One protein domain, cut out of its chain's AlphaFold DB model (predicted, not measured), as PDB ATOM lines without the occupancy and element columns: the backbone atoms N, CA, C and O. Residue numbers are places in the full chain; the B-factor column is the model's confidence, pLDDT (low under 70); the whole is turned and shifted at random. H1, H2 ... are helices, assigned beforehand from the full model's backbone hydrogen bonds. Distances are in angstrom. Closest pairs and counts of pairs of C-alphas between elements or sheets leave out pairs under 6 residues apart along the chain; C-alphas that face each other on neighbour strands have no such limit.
ATOM      1  N   LYS A  87     -38.446  -9.895 -30.459       44.66
ATOM      2  CA  LYS A  87     -37.165  -9.171 -30.568       44.66
ATOM      3  C   LYS A  87     -36.146 -10.026 -31.320       44.66
ATOM      4  O   LYS A  87     -35.703 -11.045 -30.803       44.66
ATOM      5  N   ARG A  88     -35.738  -9.578 -32.515       52.22
ATOM      6  CA  ARG A  88     -34.677 -10.185 -33.337       52.22
ATOM      7  C   ARG A  88     -33.423 -10.425 -32.490       52.22
ATOM      8  O   ARG A  88     -32.706  -9.473 -32.186       52.22
ATOM      9  N   ILE A  89     -33.154 -11.678 -32.113       55.94
ATOM     10  CA  ILE A  89     -31.858 -12.043 -31.537       55.94
ATOM     11  C   ILE A  89     -30.842 -11.857 -32.665       55.94
ATOM     12  O   ILE A  89     -31.007 -12.383 -33.767       55.94
ATOM     13  N   SER A  90     -29.828 -11.029 -32.422       56.59
ATOM     14  CA  SER A  90     -28.787 -10.792 -33.419       56.59
ATOM     15  C   SER A  90     -28.016 -12.087 -33.698       56.59
ATOM     16  O   SER A  90     -27.848 -12.919 -32.806       56.59
ATOM     17  N   ALA A  91     -27.493 -12.251 -34.916       57.06
ATOM     18  CA  ALA A  91     -26.670 -13.415 -35.258       57.06
ATOM     19  C   ALA A  91     -25.441 -13.566 -34.337       57.06
ATOM     20  O   ALA A  91     -24.999 -14.680 -34.068       57.06
ATOM     21  N   GLU A  92     -24.922 -12.456 -33.806       57.84
ATOM     22  CA  GLU A  92     -23.802 -12.454 -32.864       57.84
ATOM     23  C   GLU A  92     -24.218 -12.935 -31.466       57.84
ATOM     24  O   GLU A  92     -23.490 -13.674 -30.807       57.84
ATOM     25  N   SER A  93     -25.437 -12.601 -31.038       61.31
ATOM     26  CA  SER A  93     -26.021 -13.122 -29.800       61.31
ATOM     27  C   SER A  93     -26.239 -14.638 -29.868       61.31
ATOM     28  O   SER A  93     -26.043 -15.311 -28.864       61.31
ATOM     29  N   LEU A  94     -26.567 -15.193 -31.045       64.50
ATOM     30  CA  LEU A  94     -26.729 -16.642 -31.239       64.50
ATOM     31  C   LEU A  94     -25.427 -17.426 -31.032       64.50
ATOM     32  O   LEU A  94     -25.455 -18.523 -30.478       64.50
ATOM     33  N   LYS A  95     -24.277 -16.870 -31.435       65.38
ATOM     34  CA  LYS A  95     -22.963 -17.523 -31.266       65.38
ATOM     35  C   LYS A  95     -22.564 -17.684 -29.800       65.38
ATOM     36  O   LYS A  95     -21.866 -18.634 -29.465       65.38
ATOM     37  N   ASN A  96     -23.032 -16.782 -28.941       71.81
ATOM     38  CA  ASN A  96     -22.651 -16.720 -27.530       71.81
ATOM     39  C   ASN A  96     -23.666 -17.390 -26.588       71.81
ATOM     40  O   ASN A  96     -23.478 -17.363 -25.374       71.81
ATOM     41  N   LEU A  97     -24.738 -17.997 -27.115       81.44
ATOM     42  CA  LEU A  97     -25.710 -18.719 -26.293       81.44
ATOM     43  C   LEU A  97     -25.115 -20.025 -25.771       81.44
ATOM     44  O   LEU A  97     -24.822 -20.942 -26.546       81.44
ATOM     45  N   HIS A  98     -24.994 -20.131 -24.450       86.62
ATOM     46  CA  HIS A  98     -24.587 -21.362 -23.792       86.62
ATOM     47  C   HIS A  98     -25.784 -22.334 -23.685       86.62
ATOM     48  O   HIS A  98     -26.902 -21.902 -23.391       86.62
ATOM     49  N   PRO A  99     -25.595 -23.661 -23.849       84.31
ATOM     50  CA  PRO A  99     -26.695 -24.634 -23.801       84.31
ATOM     51  C   PRO A  99     -27.556 -24.574 -22.531       84.31
ATOM     52  O   PRO A  99     -28.766 -24.766 -22.596       84.31
ATOM     53  N   LYS A 100     -26.943 -24.270 -21.378       85.38
ATOM     54  CA  LYS A 100     -27.657 -24.116 -20.094       85.38
ATOM     55  C   LYS A 100     -28.620 -22.929 -20.070       85.38
ATOM     56  O   LYS A 100     -29.580 -22.963 -19.309       85.38
ATOM     57  N   ASP A 101     -28.358 -21.891 -20.855       87.00
ATOM     58  CA  ASP A 101     -29.240 -20.726 -20.930       87.00
ATOM     59  C   ASP A 101     -30.410 -21.013 -21.867       87.00
ATOM     60  O   ASP A 101     -31.545 -20.675 -21.551       87.00
ATOM     61  N   ILE A 102     -30.155 -21.748 -22.953       86.25
ATOM     62  CA  ILE A 102     -31.207 -22.237 -23.850       86.25
ATOM     63  C   ILE A 102     -32.183 -23.143 -23.087       86.25
ATOM     64  O   ILE A 102     -33.386 -23.000 -23.239       86.25
ATOM     65  N   GLN A 103     -31.710 -24.002 -22.181       87.00
ATOM     66  CA  GLN A 103     -32.592 -24.857 -21.368       87.00
ATOM     67  C   GLN A 103     -33.544 -24.090 -20.438       87.00
ATOM     68  O   GLN A 103     -34.533 -24.658 -19.986       87.00
ATOM     69  N   LYS A 104     -33.242 -22.825 -20.124       86.56
ATOM     70  CA  LYS A 104     -34.091 -21.963 -19.286       86.56
ATOM     71  C   LYS A 104     -35.091 -21.146 -20.101       86.56
ATOM     72  O   LYS A 104     -35.946 -20.495 -19.509       86.56
ATOM     73  N   MET A 105     -34.958 -21.146 -21.426       88.12
ATOM     74  CA  MET A 105     -35.884 -20.461 -22.316       88.12
ATOM     75  C   MET A 105     -37.252 -21.139 -22.297       88.12
ATOM     76  O   MET A 105     -37.380 -22.357 -22.151       88.12
ATOM     77  N   THR A 106     -38.278 -20.325 -22.478       88.69
ATOM     78  CA  THR A 106     -39.647 -20.763 -22.722       88.69
ATOM     79  C   THR A 106     -39.757 -21.514 -24.059       88.69
ATOM     80  O   THR A 106     -38.937 -21.312 -24.962       88.69
ATOM     81  N   PRO A 107     -40.799 -22.348 -24.239       90.06
ATOM     82  CA  PRO A 107     -41.088 -22.999 -25.516       90.06
ATOM     83  C   PRO A 107     -41.069 -22.045 -26.718       90.06
ATOM     84  O   PRO A 107     -40.474 -22.357 -27.747       90.06
ATOM     85  N   ASP A 108     -41.670 -20.863 -26.599       87.81
ATOM     86  CA  ASP A 108     -41.724 -19.896 -27.699       87.81
ATOM     87  C   ASP A 108     -40.371 -19.238 -27.988       87.81
ATOM     88  O   ASP A 108     -40.041 -18.998 -29.150       87.81
ATOM     89  N   GLU A 109     -39.537 -19.022 -26.969       85.94
ATOM     90  CA  GLU A 109     -38.149 -18.586 -27.160       85.94
ATOM     91  C   GLU A 109     -37.309 -19.660 -27.871       85.94
ATOM     92  O   GLU A 109     -36.508 -19.327 -28.747       85.94
ATOM     93  N   HIS A 110     -37.534 -20.951 -27.583       86.44
ATOM     94  CA  HIS A 110     -36.956 -22.047 -28.374       86.44
ATOM     95  C   HIS A 110     -37.413 -22.002 -29.826       86.44
ATOM     96  O   HIS A 110     -36.597 -22.150 -30.736       86.44
ATOM     97  N   GLY A 111     -38.709 -21.791 -30.058       84.44
ATOM     98  CA  GLY A 111     -39.246 -21.701 -31.410       84.44
ATOM     99  C   GLY A 111     -38.671 -20.531 -32.190       84.44
ATOM    100  O   GLY A 111     -38.274 -20.684 -33.342       84.44
ATOM    101  N   PHE A 112     -38.526 -19.391 -31.529       81.50
ATOM    102  CA  PHE A 112     -37.885 -18.219 -32.096       81.50
ATOM    103  C   PHE A 112     -36.409 -18.460 -32.437       81.50
ATOM    104  O   PHE A 112     -35.930 -18.045 -33.496       81.50
ATOM    105  N   LEU A 113     -35.680 -19.150 -31.561       82.00
ATOM    106  CA  LEU A 113     -34.298 -19.553 -31.805       82.00
ATOM    107  C   LEU A 113     -34.196 -20.465 -33.042       82.00
ATOM    108  O   LEU A 113     -33.375 -20.204 -33.925       82.00
ATOM    109  N   MET A 114     -35.086 -21.457 -33.152       83.81
ATOM    110  CA  MET A 114     -35.177 -22.351 -34.313       83.81
ATOM    111  C   MET A 114     -35.517 -21.608 -35.607       83.81
ATOM    112  O   MET A 114     -34.884 -21.850 -36.633       83.81
ATOM    113  N   ASP A 115     -36.472 -20.678 -35.579       78.69
ATOM    114  CA  ASP A 115     -36.897 -19.930 -36.765       78.69
ATOM    115  C   ASP A 115     -35.791 -18.972 -37.261       78.69
ATOM    116  O   ASP A 115     -35.556 -18.850 -38.468       78.69
ATOM    117  N   ASN A 116     -35.046 -18.328 -36.352       75.12
ATOM    118  CA  ASN A 116     -33.892 -17.502 -36.730       75.12
ATOM    119  C   ASN A 116     -32.767 -18.336 -37.335       75.12
ATOM    120  O   ASN A 116     -32.223 -17.955 -38.367       75.12
ATOM    121  N   TYR A 117     -32.446 -19.481 -36.732       73.56
ATOM    122  CA  TYR A 117     -31.452 -20.400 -37.280       73.56
ATOM    123  C   TYR A 117     -31.855 -20.900 -38.677       73.56
ATOM    124  O   TYR A 117     -31.036 -20.958 -39.593       73.56
ATOM    125  N   SER A 118     -33.139 -21.193 -38.862       66.88
ATOM    126  CA  SER A 118     -33.649 -21.750 -40.112       66.88
ATOM    127  C   SER A 118     -33.808 -20.729 -41.246       66.88
ATOM    128  O   SER A 118     -33.861 -21.108 -42.414       66.88
ATOM    129  N   SER A 119     -33.916 -19.437 -40.923       62.19
ATOM    130  CA  SER A 119     -34.126 -18.355 -41.898       62.19
ATOM    131  C   SER A 119     -32.828 -17.732 -42.423       62.19
ATOM    132  O   SER A 119     -32.859 -16.968 -43.392       62.19
ATOM    133  N   THR A 120     -31.672 -18.044 -41.830       55.62
ATOM    134  CA  THR A 120     -30.383 -17.544 -42.319       55.62
ATOM    135  C   THR A 120     -29.854 -18.422 -43.453       55.62
ATOM    136  O   THR A 120     -29.432 -19.549 -43.229       55.62
ATOM    137  N   ALA A 121     -29.798 -17.875 -44.672       43.44
ATOM    138  CA  ALA A 121     -29.133 -18.490 -45.834       43.44
ATOM    139  C   ALA A 121     -27.594 -18.601 -45.685       43.44
ATOM    140  O   ALA A 121     -26.903 -19.067 -46.590       43.44
ATOM    141  N   THR A 122     -27.045 -18.150 -44.556       43.88
ATOM    142  CA  THR A 122     -25.622 -18.160 -44.205       43.88
ATOM    143  C   THR A 122     -25.327 -19.168 -43.087       43.88
ATOM    144  O   THR A 122     -26.167 -19.398 -42.220       43.88
ATOM    145  N   PRO A 123     -24.119 -19.766 -43.053       43.81
ATOM    146  CA  PRO A 123     -23.779 -20.929 -42.231       43.81
ATOM    147  C   PRO A 123     -23.493 -20.583 -40.760       43.81
ATOM    148  O   PRO A 123     -22.585 -21.145 -40.150       43.81
ATOM    149  N   HIS A 124     -24.265 -19.687 -40.146       55.00
ATOM    150  CA  HIS A 124     -24.286 -19.567 -38.687       55.00
ATOM    151  C   HIS A 124     -25.116 -20.718 -38.128       55.00
ATOM    152  O   HIS A 124     -26.251 -20.555 -37.689       55.00
ATOM    153  N   ARG A 125     -24.549 -21.922 -38.225       63.16
ATOM    154  CA  ARG A 125     -25.175 -23.119 -37.690       63.16
ATOM    155  C   ARG A 125     -25.098 -23.072 -36.178       63.16
ATOM    156  O   ARG A 125     -24.013 -22.890 -35.627       63.16
ATOM    157  N   MET A 126     -26.242 -23.248 -35.524       74.25
ATOM    158  CA  MET A 126     -26.238 -23.599 -34.112       74.25
ATOM    159  C   MET A 126     -25.357 -24.834 -33.930       74.25
ATOM    160  O   MET A 126     -25.423 -25.784 -34.714       74.25
ATOM    161  N   THR A 127     -24.506 -24.817 -32.909       79.25
ATOM    162  CA  THR A 127     -23.735 -26.008 -32.556       79.25
ATOM    163  C   THR A 127     -24.689 -27.116 -32.115       79.25
ATOM    164  O   THR A 127     -25.775 -26.845 -31.596       79.25
ATOM    165  N   GLN A 128     -24.269 -28.378 -32.237       78.44
ATOM    166  CA  GLN A 128     -25.056 -29.492 -31.706       78.44
ATOM    167  C   GLN A 128     -25.362 -29.294 -30.213       78.44
ATOM    168  O   GLN A 128     -26.462 -29.586 -29.768       78.44
ATOM    169  N   ALA A 129     -24.430 -28.730 -29.437       78.94
ATOM    170  CA  ALA A 129     -24.655 -28.428 -28.027       78.94
ATOM    171  C   ALA A 129     -25.794 -27.415 -27.812       78.94
ATOM    172  O   ALA A 129     -26.587 -27.573 -26.887       78.94
ATOM    173  N   GLN A 130     -25.913 -26.406 -28.675       83.31
ATOM    174  CA  GLN A 130     -27.000 -25.429 -28.607       83.31
ATOM    175  C   GLN A 130     -28.342 -26.038 -29.026       83.31
ATOM    176  O   GLN A 130     -29.340 -25.831 -28.342       83.31
ATOM    177  N   LEU A 131     -28.357 -26.857 -30.082       81.75
ATOM    178  CA  LEU A 131     -29.532 -27.646 -30.466       81.75
ATOM    179  C   LEU A 131     -29.966 -28.589 -29.333       81.75
ATOM    180  O   LEU A 131     -31.148 -28.707 -29.031       81.75
ATOM    181  N   ASN A 132     -29.015 -29.199 -28.624       80.94
ATOM    182  CA  ASN A 132     -29.306 -30.024 -27.452       80.94
ATOM    183  C   ASN A 132     -29.956 -29.223 -26.316       80.94
ATOM    184  O   ASN A 132     -30.693 -29.813 -25.529       80.94
ATOM    185  N   GLY A 133     -29.673 -27.921 -26.219       82.19
ATOM    186  CA  GLY A 133     -30.265 -27.025 -25.228       82.19
ATOM    187  C   GLY A 133     -31.747 -26.725 -25.469       82.19
ATOM    188  O   GLY A 133     -32.441 -26.396 -24.516       82.19
ATOM    189  N   ILE A 134     -32.235 -26.877 -26.708       84.50
ATOM    190  CA  ILE A 134     -33.645 -26.659 -27.091       84.50
ATOM    191  C   ILE A 134     -34.548 -27.829 -26.666       84.50
ATOM    192  O   ILE A 134     -35.766 -27.704 -26.566       84.50
ATOM    193  N   ARG A 135     -33.970 -29.006 -26.422       81.38
ATOM    194  CA  ARG A 135     -34.750 -30.181 -26.030       81.38
ATOM    195  C   ARG A 135     -35.159 -30.118 -24.570       81.38
ATOM    196  O   ARG A 135     -34.405 -29.662 -23.713       81.38
TER     197      ARG A 135
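AT A GLANCE: This is residues 87 to 135 of the 321 residues of an uncharacterized protein of Parachlamydia acanthamoebae (strain UV7) (UniProt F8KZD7). One longer helix, H3, makes one side of a small rounded body, and the short helices H2 and H4 touch each other beside its first half. Short H1 lies off that pair, near H3, and residues 120 to 127 loop from H3 to H4. The 49 printed residues hold four named helices, H1 to H4, and no named strand: all helix. The whole is compact, with a radius of gyration of the C-alphas of 9.8 A and spans of 26 by 20 by 15 A.

IN THESE COORDINATES: H1, residues 91 to 95, begins at C-alpha 91 (-26.670, -13.415, -35.258). H2 is residues 99 to 102. H3, residues 107 to 119, is 18.4 A long. H4, residues 128 to 134, is 10.2 A long and ends at C-alpha 134 (-33.645, -26.659, -27.091).

HOW THE PARTS SIT: H1 and H3 are near each other; H1 is apart from H2 and H4. H2 and H4 touch, closest at the C-alphas of Pro 99 and Gly 133, 4.5 A. H3 is close to but not clearly touching H4, closest at the C-alphas of His 110 and Ile 134, 5.8 A, at a steep tilt of 40 degrees, opposite ways. Every O i to N i+4 pair is within hydrogen-bond range in H3 and H4; H1 has 0 of 1, but 2 of 2 O i to N i+3 pairs, and H2 is too short for an i+4 pair.

THE WHOLE: The C-alphas farthest apart, of Lys 104 and Ala 121, are 27.2 A apart. The printed part has no cut and no long link. pLDDT is under 70 in residues 87 to 95 and 118 to 125.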